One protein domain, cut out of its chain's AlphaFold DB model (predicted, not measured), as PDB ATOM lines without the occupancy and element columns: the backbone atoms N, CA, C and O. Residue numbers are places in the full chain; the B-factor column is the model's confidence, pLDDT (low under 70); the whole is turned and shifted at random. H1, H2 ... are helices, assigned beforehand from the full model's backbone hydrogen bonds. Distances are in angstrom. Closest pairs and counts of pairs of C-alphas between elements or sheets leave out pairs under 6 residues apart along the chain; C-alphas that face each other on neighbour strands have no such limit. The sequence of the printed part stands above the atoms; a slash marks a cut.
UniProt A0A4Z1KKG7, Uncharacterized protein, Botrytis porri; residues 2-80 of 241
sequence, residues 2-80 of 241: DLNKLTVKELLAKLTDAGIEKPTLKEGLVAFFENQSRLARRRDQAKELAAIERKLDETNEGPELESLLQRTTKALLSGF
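This is residues 2 to 80 of the 241 residues of an uncharacterized protein of Botrytis porri (UniProt A0A4Z1KKG7). One long helix, H2, makes the length of the whole; the shorter helix H3 folds back beside the later part of H2 as a helical hairpin, and a small helix, H1, sits crosswise near the other end of H2 without touching either helix. The chain between H1 and H2 makes a turn at that far end, and much of the first part of H2 is bare, with residues 25 to 30 and 32 to 37 standing free. The printed part has 79 residues with three named helices, in the order H1, H2, H3, and no named strand; the class is all helix. The whole is extended, with a radius of gyration of the C-alphas of 20.2 A, and the outline is a rod spanning 59 by 23 by 19 A.

The longest helix is H2, residues 25 to 58, Leu 25 to Glu 58, with 34 residues. It measures 50.0 A from first to last C-alpha, from C-alpha 25 at (15.268, -37.631, 34.062) to C-alpha 58 at (48.164, -0.124, 36.688). After it comes H3, residues 63 to 78, Pro 63 to Ser 78, with 16 residues and 22.6 A from first to last C-alpha. H3 ends with C-alpha 78 at (34.936, -18.129, 45.258). Before H2 in the chain comes H1, residues 8 to 17, Val 8 to Asp 17, with 10 residues and 14.3 A from first to last C-alpha. H1 begins with C-alpha 8 at (21.192, -41.859, 24.131).

H2 and H3 touch, with 13 pairs of C-alphas within 8 A. Their closest C-alphas are those of Gln 45 and Ala 75, 5.8 A apart. H2 touches H3 with a part of its length alone, residues 45 to 56. The lines of H2 and H3 stand at a shallow tilt of 15 degrees, and the two helices run opposite ways. Their centres are 17.4 A apart. They form a helical hairpin, joined by a tight link of 4 residues, Thr 59 to Gly 62. H1 touches no helix: it is apart from H2 and apart from H3, with no C-alpha of H1 within 8 A of either. A short link of 7 residues, Ala 18 to Thr 24, joins H1 to H2. In the backbones of H1, H2 and H3, every pair of O of residue i and N of residue i+4 is within hydrogen-bond range.

The two C-alphas farthest apart are those of Lys 9 in H1 and Gly 62 in the link from H2 to H3, 59.6 A from each other. The C-alphas of Asp 2 and Phe 80, the first and last printed residues, are 27.4 A apart. Three stretches stand free: residues 4 to 10, of which 8 to 10 belong to H1; residues 24 to 30, of which 25 to 30 belong to H2; and residues 32 to 37, which belong to H2. The body without these stretches has 59 residues, spans 57 by 21 by 15 A and has a radius of gyration of 19.4 A. The printed part runs from residue 2 to residue 80 and has no cut. Neither of the two links between helices is long. The mean pLDDT of the printed part is 82.0, and the model's confidence is low, under 70, at residues 60 to 63 and 79 to 80. The mean pLDDT is 87 for H1, 84 for H2 and 79 for H3.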
ATOM      1  N   ASP A   2      33.481 -36.848  20.378       78.75
ATOM      2  CA  ASP A   2      32.375 -35.888  20.270       78.75
ATOM      3  C   ASP A   2      31.099 -36.500  20.860       78.75
ATOM      4  O   ASP A   2      30.532 -37.438  20.298       78.75
ATOM      5  N   LEU A   3      30.694 -36.013  22.034       79.56
ATOM      6  CA  LEU A   3      29.542 -36.538  22.768       79.56
ATOM      7  C   LEU A   3      28.223 -36.310  22.014       79.56
ATOM      8  O   LEU A   3      27.289 -37.083  22.200       79.56
ATOM      9  N   ASN A   4      28.166 -35.311  21.127       82.44
ATOM     10  CA  ASN A   4      26.958 -34.959  20.377       82.44
ATOM     11  C   ASN A   4      26.635 -35.950  19.252       82.44
ATOM     12  O   ASN A   4      25.528 -35.941  18.722       82.44
ATOM     13  N   LYS A   5      27.597 -36.799  18.878       89.88
ATOM     14  CA  LYS A   5      27.417 -37.835  17.851       89.88
ATOM     15  C   LYS A   5      26.912 -39.156  18.426       89.88
ATOM     16  O   LYS A   5      26.596 -40.059  17.660       89.88
ATOM     17  N   LEU A   6      26.871 -39.277  19.753       87.81
ATOM     18  CA  LEU A   6      26.464 -40.499  20.431       87.81
ATOM     19  C   LEU A   6      24.953 -40.538  20.595       87.81
ATOM     20  O   LEU A   6      24.311 -39.548  20.950       87.81
ATOM     21  N   THR A   7      24.386 -41.719  20.403       89.38
ATOM     22  CA  THR A   7      22.983 -41.955  20.731       89.38
ATOM     23  C   THR A   7      22.784 -41.981  22.247       89.38
ATOM     24  O   THR A   7      23.699 -42.265  23.023       89.38
ATOM     25  N   VAL A   8      21.546 -41.760  22.701       86.69
ATOM     26  CA  VAL A   8      21.192 -41.859  24.131       86.69
ATOM     27  C   VAL A   8      21.576 -43.227  24.710       86.69
ATOM     28  O   VAL A   8      22.023 -43.311  25.851       86.69
ATOM     29  N   LYS A   9      21.452 -44.304  23.924       88.50
ATOM     30  CA  LYS A   9      21.837 -45.658  24.347       88.50
ATOM     31  C   LYS A   9      23.342 -45.777  24.586       88.50
ATOM     32  O   LYS A   9      23.742 -46.370  25.580       88.50
ATOM     33  N   GLU A  10      24.160 -45.184  23.723       89.50
ATOM     34  CA  GLU A  10      25.622 -45.190  23.860       89.50
ATOM     35  C   GLU A  10      26.095 -44.315  25.026       89.50
ATOM     36  O   GLU A  10      27.032 -44.681  25.731       89.50
ATOM     37  N   LEU A  11      25.433 -43.181  25.274       86.88
ATOM     38  CA  LEU A  11      25.705 -42.348  26.450       86.88
ATOM     39  C   LEU A  11      25.391 -43.099  27.751       86.88
ATOM     40  O   LEU A  11      26.185 -43.066  28.688       86.88
ATOM     41  N   LEU A  12      24.265 -43.816  27.795       86.88
ATOM     42  CA  LEU A  12      23.891 -44.652  28.937       86.88
ATOM     43  C   LEU A  12      24.826 -45.854  29.123       86.88
ATOM     44  O   LEU A  12      25.146 -46.199  30.260       86.88
ATOM     45  N   ALA A  13      25.283 -46.469  28.030       87.12
ATOM     46  CA  ALA A  13      26.264 -47.550  28.081       87.12
ATOM     47  C   ALA A  13      27.571 -47.070  28.724       87.12
ATOM     48  O   ALA A  13      28.038 -47.689  29.667       87.12
ATOM     49  N   LYS A  14      28.075 -45.891  28.337       86.56
ATOM     50  CA  LYS A  14      29.281 -45.307  28.949       86.56
ATOM     51  C   LYS A  14      29.144 -44.994  30.432       86.56
ATOM     52  O   LYS A  14      30.118 -45.117  31.166       86.56
ATOM     53  N   LEU A  15      27.962 -44.560  30.876       84.62
ATOM     54  CA  LEU A  15      27.702 -44.388  32.306       84.62
ATOM     55  C   LEU A  15      27.770 -45.739  33.022       84.62
ATOM     56  O   LEU A  15      28.414 -45.846  34.058       84.62
ATOM     57  N   THR A  16      27.200 -46.777  32.415       85.94
ATOM     58  CA  THR A  16      27.215 -48.138  32.963       85.94
ATOM     59  C   THR A  16      28.638 -48.710  33.011       85.94
ATOM     60  O   THR A  16      29.028 -49.266  34.034       85.94
ATOM     61  N   ASP A  17      29.445 -48.501  31.965       87.31
ATOM     62  CA  ASP A  17      30.867 -48.879  31.912       87.31
ATOM     63  C   ASP A  17      31.696 -48.155  32.986       87.31
ATOM     64  O   ASP A  17      32.657 -48.706  33.519       87.31
ATOM     65  N   ALA A  18      31.309 -46.926  33.335       83.12
ATOM     66  CA  ALA A  18      31.901 -46.155  34.427       83.12
ATOM     67  C   ALA A  18      31.368 -46.555  35.820       83.12
ATOM     68  O   ALA A  18      31.704 -45.900  36.806       83.12
ATOM     69  N   GLY A  19      30.526 -47.592  35.916       80.94
ATOM     70  CA  GLY A  19      29.897 -48.029  37.166       80.94
ATOM     71  C   GLY A  19      28.829 -47.068  37.697       80.94
ATOM     72  O   GLY A  19      28.448 -47.153  38.861       80.94
ATOM     73  N   ILE A  20      28.354 -46.135  36.868       80.94
ATOM     74  CA  ILE A  20      27.346 -45.139  37.226       80.94
ATOM     75  C   ILE A  20      25.965 -45.707  36.911       80.94
ATOM     76  O   ILE A  20      25.663 -46.059  35.767       80.94
ATOM     77  N   GLU A  21      25.109 -45.767  37.930       82.19
ATOM     78  CA  GLU A  21      23.717 -46.179  37.771       82.19
ATOM     79  C   GLU A  21      22.996 -45.284  36.750       82.19
ATOM     80  O   GLU A  21      23.247 -44.079  36.652       82.19
ATOM     81  N   LYS A  22      22.090 -45.878  35.965       85.88
ATOM     82  CA  LYS A  22      21.339 -45.160  34.934       85.88
ATOM     83  C   LYS A  22      20.559 -43.994  35.567       85.88
ATOM     84  O   LYS A  22      19.615 -44.252  36.314       85.88
ATOM     85  N   PRO A  23      20.879 -42.731  35.226       82.31
ATOM     86  CA  PRO A  23      20.249 -41.588  35.862       82.31
ATOM     87  C   PRO A  23      18.785 -41.466  35.442       82.31
ATOM     88  O   PRO A  23      18.406 -41.711  34.291       82.31
ATOM     89  N   THR A  24      17.956 -41.031  36.380       86.69
ATOM     90  CA  THR A  24      16.583 -40.605  36.110       86.69
ATOM     91  C   THR A  24      16.562 -39.256  35.384       86.69
ATOM     92  O   THR A  24      17.502 -38.463  35.459       86.69
ATOM     93  N   LEU A  25      15.447 -38.937  34.715       86.81
ATOM     94  CA  LEU A  25      15.268 -37.631  34.062       86.81
ATOM     95  C   LEU A  25      15.415 -36.467  35.057       86.81
ATOM     96  O   LEU A  25      16.012 -35.442  34.736       86.81
ATOM     97  N   LYS A  26      14.922 -36.644  36.289       88.38
ATOM     98  CA  LYS A  26      15.066 -35.657  37.365       88.38
ATOM     99  C   LYS A  26      16.534 -35.442  37.737       88.38
ATOM    100  O   LYS A  26      16.957 -34.296  37.839       88.38
ATOM    101  N   GLU A  27      17.306 -36.511  37.920       83.94
ATOM    102  CA  GLU A  27      18.740 -36.421  38.241       83.94
ATOM    103  C   GLU A  27      19.531 -35.763  37.110       83.94
ATOM    104  O   GLU A  27      20.368 -34.903  37.375       83.94
ATOM    105  N   GLY A  28      19.207 -36.080  35.851       84.69
ATOM    106  CA  GLY A  28      19.802 -35.419  34.689       84.69
ATOM    107  C   GLY A  28      19.532 -33.911  34.657       84.69
ATOM    108  O   GLY A  28      20.449 -33.126  34.419       84.69
ATOM    109  N   LEU A  29      18.296 -33.487  34.953       84.12
ATOM    110  CA  LEU A  29      17.947 -32.065  35.044       84.12
ATOM    111  C   LEU A  29      18.672 -31.368  36.201       84.12
ATOM    112  O   LEU A  29      19.198 -30.274  36.010       84.12
ATOM    113  N   VAL A  30      18.744 -31.995  37.379       83.88
ATOM    114  CA  VAL A  30      19.489 -31.454  38.529       83.88
ATOM    115  C   VAL A  30      20.964 -31.265  38.171       83.88
ATOM    116  O   VAL A  30      21.484 -30.164  38.336       83.88
ATOM    117  N   ALA A  31      21.607 -32.285  37.596       83.38
ATOM    118  CA  ALA A  31      23.003 -32.210  37.168       83.38
ATOM    119  C   ALA A  31      23.228 -31.119  36.106       83.38
ATOM    120  O   ALA A  31      24.235 -30.409  36.141       83.38
ATOM    121  N   PHE A  32      22.280 -30.935  35.181       85.06
ATOM    122  CA  PHE A  32      22.337 -29.861  34.191       85.06
ATOM    123  C   PHE A  32      22.283 -28.470  34.840       85.06
ATOM    124  O   PHE A  32      23.125 -27.625  34.530       85.06
ATOM    125  N   PHE A  33      21.345 -28.223  35.762       84.19
ATOM    126  CA  PHE A  33      21.229 -26.932  36.452       84.19
ATOM    127  C   PHE A  33      22.421 -26.642  37.373       84.19
ATOM    128  O   PHE A  33      22.919 -25.511  37.394       84.19
ATOM    129  N   GLU A  34      22.916 -27.648  38.098       85.38
ATOM    130  CA  GLU A  34      24.127 -27.530  38.920       85.38
ATOM    131  C   GLU A  34      25.344 -27.183  38.039       85.38
ATOM    132  O   GLU A  34      26.095 -26.255  38.352       85.38
ATOM    133  N   ASN A  35      25.494 -27.831  36.877       84.81
ATOM    134  CA  ASN A  35      26.590 -27.547  35.947       84.81
ATOM    135  C   ASN A  35      26.486 -26.147  35.313       84.81
ATOM    136  O   ASN A  35      27.483 -25.429  35.246       84.81
ATOM    137  N   GLN A  36      25.291 -25.710  34.902       85.44
ATOM    138  CA  GLN A  36      25.081 -24.344  34.399       85.44
ATOM    139  C   GLN A  36      25.431 -23.293  35.454       85.44
ATOM    140  O   GLN A  36      26.118 -22.315  35.156       85.44
ATOM    141  N   SER A  37      25.025 -23.526  36.703       83.50
ATOM    142  CA  SER A  37      25.347 -22.646  37.831       83.50
ATOM    143  C   SER A  37      26.855 -22.568  38.064       83.50
ATOM    144  O   SER A  37      27.413 -21.479  38.199       83.50
ATOM    145  N   ARG A  38      27.545 -23.714  38.045       82.50
ATOM    146  CA  ARG A  38      29.009 -23.784  38.154       82.50
ATOM    147  C   ARG A  38      29.701 -23.041  37.013       82.50
ATOM    148  O   ARG A  38      30.697 -22.355  37.233       82.50
ATOM    149  N   LEU A  39      29.180 -23.161  35.797       84.62
ATOM    150  CA  LEU A  39      29.748 -22.512  34.624       84.62
ATOM    151  C   LEU A  39      29.539 -20.989  34.664       84.62
ATOM    152  O   LEU A  39      30.460 -20.248  34.326       84.62
ATOM    153  N   ALA A  40      28.387 -20.514  35.148       84.00
ATOM    154  CA  ALA A  40      28.149 -19.096  35.413       84.00
ATOM    155  C   ALA A  40      29.142 -18.534  36.446       84.00
ATOM    156  O   ALA A  40      29.833 -17.564  36.145       84.00
ATOM    157  N   ARG A  41      29.321 -19.207  37.594       82.44
ATOM    158  CA  ARG A  41      30.301 -18.790  38.618       82.44
ATOM    159  C   ARG A  41      31.721 -18.696  38.067       82.44
ATOM    160  O   ARG A  41      32.406 -17.716  38.320       82.44
ATOM    161  N   ARG A  42      32.155 -19.678  37.265       83.38
ATOM    162  CA  ARG A  42      33.480 -19.652  36.619       83.38
ATOM    163  C   ARG A  42      33.649 -18.477  35.661       83.38
ATOM    164  O   ARG A  42      34.738 -17.923  35.571       83.38
ATOM    165  N   ARG A  43      32.593 -18.094  34.936       85.50
ATOM    166  CA  ARG A  43      32.636 -16.909  34.068       85.50
ATOM    167  C   ARG A  43      32.766 -15.630  34.879       85.50
ATOM    168  O   ARG A  43      33.553 -14.771  34.501       85.50
ATOM    169  N   ASP A  44      32.011 -15.502  35.964       85.75
ATOM    170  CA  ASP A  44      32.077 -14.316  36.818       85.75
ATOM    171  C   ASP A  44      33.438 -14.216  37.513       85.75
ATOM    172  O   ASP A  44      34.058 -13.157  37.484       85.75
ATOM    173  N   GLN A  45      33.973 -15.340  37.991       85.81
ATOM    174  CA  GLN A  45      35.343 -15.432  38.488       85.81
ATOM    175  C   GLN A  45      36.369 -14.988  37.437       85.81
ATOM    176  O   GLN A  45      37.233 -14.172  37.738       85.81
ATOM    177  N   ALA A  46      36.286 -15.502  36.206       84.69
ATOM    178  CA  ALA A  46      37.224 -15.137  35.146       84.69
ATOM    179  C   ALA A  46      37.174 -13.635  34.824       84.69
ATOM    180  O   ALA A  46      38.212 -13.020  34.600       84.69
ATOM    181  N   LYS A  47      35.981 -13.026  34.851       86.31
ATOM    182  CA  LYS A  47      35.824 -11.574  34.691       86.31
ATOM    183  C   LYS A  47      36.447 -10.800  35.850       86.31
ATOM    184  O   LYS A  47      37.111  -9.799  35.601       86.31
ATOM    185  N   GLU A  48      36.231 -11.233  37.093       85.44
ATOM    186  CA  GLU A  48      36.838 -10.576  38.255       85.44
ATOM    187  C   GLU A  48      38.364 -10.684  38.227       85.44
ATOM    188  O   GLU A  48      39.034  -9.681  38.448       85.44
ATOM    189  N   LEU A  49      38.913 -11.853  37.888       84.75
ATOM    190  CA  LEU A  49      40.359 -12.047  37.761       84.75
ATOM    191  C   LEU A  49      40.958 -11.194  36.638       84.75
ATOM    192  O   LEU A  49      41.966 -10.541  36.870       84.75
ATOM    193  N   ALA A  50      40.309 -11.102  35.473       84.31
ATOM    194  CA  ALA A  50      40.765 -10.225  34.390       84.31
ATOM    195  C   ALA A  50      40.716  -8.732  34.779       84.31
ATOM    196  O   ALA A  50      41.577  -7.944  34.394       84.31
ATOM    197  N   ALA A  51      39.713  -8.320  35.562       86.06
ATOM    198  CA  ALA A  51      39.631  -6.954  36.078       86.06
ATOM    199  C   ALA A  51      40.709  -6.658  37.135       86.06
ATOM    200  O   ALA A  51      41.146  -5.516  37.262       86.06
ATOM    201  N   ILE A  52      41.107  -7.669  37.906       84.12
ATOM    202  CA  ILE A  52      42.195  -7.600  38.885       84.12
ATOM    203  C   ILE A  52      43.549  -7.529  38.184       84.12
ATOM    204  O   ILE A  52      44.349  -6.683  38.553       84.12
ATOM    205  N   GLU A  53      43.781  -8.366  37.172       81.00
ATOM    206  CA  GLU A  53      45.007  -8.381  36.363       81.00
ATOM    207  C   GLU A  53      45.274  -7.004  35.757       81.00
ATOM    208  O   GLU A  53      46.319  -6.413  35.996       81.00
ATOM    209  N   ARG A  54      44.257  -6.411  35.122       82.88
ATOM    210  CA  ARG A  54      44.361  -5.051  34.587       82.88
ATOM    211  C   ARG A  54      44.720  -4.011  35.651       82.88
ATOM    212  O   ARG A  54      45.471  -3.087  35.375       82.88
ATOM    213  N   LYS A  55      44.165  -4.134  36.860       82.44
ATOM    214  CA  LYS A  55      44.507  -3.223  37.960       82.44
ATOM    215  C   LYS A  55      45.921  -3.458  38.461       82.44
ATOM    216  O   LYS A  55      46.577  -2.492  38.818       82.44
ATOM    217  N   LEU A  56      46.394  -4.700  38.481       79.94
ATOM    218  CA  LEU A  56      47.759  -5.029  38.883       79.94
ATOM    219  C   LEU A  56      48.776  -4.346  37.962       79.94
ATOM    220  O   LEU A  56      49.715  -3.747  38.469       79.94
ATOM    221  N   ASP A  57      48.527  -4.350  36.649       76.00
ATOM    222  CA  ASP A  57      49.367  -3.655  35.661       76.00
ATOM    223  C   ASP A  57      49.390  -2.125  35.857       76.00
ATOM    224  O   ASP A  57      50.334  -1.450  35.452       76.00
ATOM    225  N   GLU A  58      48.340  -1.564  36.463       77.81
ATOM    226  CA  GLU A  58      48.164  -0.124  36.688       77.81
ATOM    227  C   GLU A  58      48.662   0.333  38.078       77.81
ATOM    228  O   GLU A  58      48.890   1.528  38.284       77.81
ATOM    229  N   THR A  59      48.831  -0.581  39.044       71.38
ATOM    230  CA  THR A  59      49.107  -0.226  40.448       71.38
ATOM    231  C   THR A  59      50.607  -0.274  40.749       71.38
ATOM    232  O   THR A  59      51.208  -1.343  40.757       71.38
ATOM    233  N   ASN A  60      51.197   0.872  41.092       64.94
ATOM    234  CA  ASN A  60      52.528   0.935  41.702       64.94
ATOM    235  C   ASN A  60      52.390   0.858  43.235       64.94
ATOM    236  O   ASN A  60      51.453   1.421  43.795       64.94
ATOM    237  N   GLU A  61      53.290   0.111  43.877       67.00
ATOM    238  CA  GLU A  61      53.309  -0.315  45.289       67.00
ATOM    239  C   GLU A  61      52.549   0.584  46.299       67.00
ATOM    240  O   GLU A  61      52.790   1.785  46.405       67.00
ATOM    241  N   GLY A  62      51.642  -0.010  47.093       66.69
ATOM    242  CA  GLY A  62      50.864   0.712  48.110       66.69
ATOM    243  C   GLY A  62      49.716  -0.099  48.743       66.69
ATOM    244  O   GLY A  62      49.564  -1.285  48.449       66.69
ATOM    245  N   PRO A  63      48.861   0.515  49.589       64.50
ATOM    246  CA  PRO A  63      47.707  -0.147  50.231       64.50
ATOM    247  C   PRO A  63      46.662  -0.673  49.229       64.50
ATOM    248  O   PRO A  63      45.869  -1.564  49.540       64.50
ATOM    249  N   GLU A  64      46.679  -0.161  47.996       75.19
ATOM    250  CA  GLU A  64      45.876  -0.686  46.893       75.19
ATOM    251  C   GLU A  64      46.284  -2.118  46.519       75.19
ATOM    252  O   GLU A  64      45.402  -2.933  46.243       75.19
ATOM    253  N   LEU A  65      47.574  -2.465  46.632       78.94
ATOM    254  CA  LEU A  65      48.090  -3.811  46.379       78.94
ATOM    255  C   LEU A  65      47.549  -4.828  47.389       78.94
ATOM    256  O   LEU A  65      47.157  -5.925  46.997       78.94
ATOM    257  N   GLU A  66      47.462  -4.471  48.672       79.25
ATOM    258  CA  GLU A  66      46.888  -5.356  49.694       79.25
ATOM    259  C   GLU A  66      45.403  -5.620  49.412       79.25
ATOM    260  O   GLU A  66      44.948  -6.767  49.413       79.25
ATOM    261  N   SER A  67      44.648  -4.568  49.081       80.44
ATOM    262  CA  SER A  67      43.238  -4.703  48.710       80.44
ATOM    263  C   SER A  67      43.053  -5.545  47.440       80.44
ATOM    264  O   SER A  67      42.102  -6.326  47.333       80.44
ATOM    265  N   LEU A  68      43.983  -5.428  46.488       84.12
ATOM    266  CA  LEU A  68      43.993  -6.184  45.246       84.12
ATOM    267  C   LEU A  68      44.332  -7.652  45.504       84.12
ATOM    268  O   LEU A  68      43.640  -8.530  44.992       84.12
ATOM    269  N   LEU A  69      45.305  -7.938  46.368       83.44
ATOM    270  CA  LEU A  69      45.663  -9.287  46.802       83.44
ATOM    271  C   LEU A  69      44.498  -9.970  47.528       83.44
ATOM    272  O   LEU A  69      44.159 -11.117  47.225       83.44
ATOM    273  N   GLN A  70      43.824  -9.256  48.435       83.94
ATOM    274  CA  GLN A  70      42.616  -9.750  49.100       83.94
ATOM    275  C   GLN A  70      41.503 -10.038  48.085       83.94
ATOM    276  O   GLN A  70      40.862 -11.091  48.145       83.94
ATOM    277  N   ARG A  71      41.295  -9.143  47.109       82.62
ATOM    278  CA  ARG A  71      40.304  -9.334  46.039       82.62
ATOM    279  C   ARG A  71      40.639 -10.540  45.162       82.62
ATOM    280  O   ARG A  71      39.746 -11.321  44.853       82.62
ATOM    281  N   THR A  72      41.914 -10.719  44.829       83.56
ATOM    282  CA  THR A  72      42.434 -11.852  44.047       83.56
ATOM    283  C   THR A  72      42.198 -13.155  44.786       83.56
ATOM    284  O   THR A  72      41.608 -14.079  44.239       83.56
ATOM    285  N   THR A  73      42.567 -13.203  46.063       82.19
ATOM    286  CA  THR A  73      42.366 -14.373  46.920       82.19
ATOM    287  C   THR A  73      40.884 -14.727  47.011       82.19
ATOM    288  O   THR A  73      40.505 -15.880  46.820       82.19
ATOM    289  N   LYS A  74      40.016 -13.730  47.214       83.94
ATOM    290  CA  LYS A  74      38.564 -13.930  47.245       83.94
ATOM    291  C   LYS A  74      38.018 -14.449  45.913       83.94
ATOM    292  O   LYS A  74      37.203 -15.366  45.931       83.94
ATOM    293  N   ALA A  75      38.453 -13.892  44.783       79.81
ATOM    294  CA  ALA A  75      38.028 -14.326  43.454       79.81
ATOM    295  C   ALA A  75      38.531 -15.742  43.126       79.81
ATOM    296  O   ALA A  75      37.800 -16.549  42.559       79.81
ATOM    297  N   LEU A  76      39.755 -16.092  43.526       80.44
ATOM    298  CA  LEU A  76      40.282 -17.448  43.390       80.44
ATOM    299  C   LEU A  76      39.459 -18.438  44.221       80.44
ATOM    300  O   LEU A  76      38.973 -19.426  43.676       80.44
ATOM    301  N   LEU A  77      39.238 -18.139  45.504       77.00
ATOM    302  CA  LEU A  77      38.517 -19.010  46.436       77.00
ATOM    303  C   LEU A  77      37.019 -19.131  46.126       77.00
ATOM    304  O   LEU A  77      36.454 -20.203  46.320       77.00
ATOM    305  N   SER A  78      36.365 -18.087  45.612       71.00
ATOM    306  CA  SER A  78      34.936 -18.129  45.258       71.00
ATOM    307  C   SER A  78      34.627 -19.050  44.072       71.00
ATOM    308  O   SER A  78      33.497 -19.520  43.921       71.00
ATOM    309  N   GLY A  79      35.631 -19.335  43.240       63.12
ATOM    310  CA  GLY A  79      35.542 -20.297  42.147       63.12
ATOM    311  C   GLY A  79      35.688 -21.756  42.556       63.12
ATOM    312  O   GLY A  79      35.341 -22.647  41.772       63.12
ATOM    313  N   PHE A  80      36.199 -22.013  43.763       64.94
ATOM    314  CA  PHE A  80      36.275 -23.359  44.307       64.94
ATOM    315  C   PHE A  80      34.924 -23.740  44.898       64.94
ATOM    316  O   PHE A  80      34.445 -23.167  45.874       64.94
TER     317      PHE A  80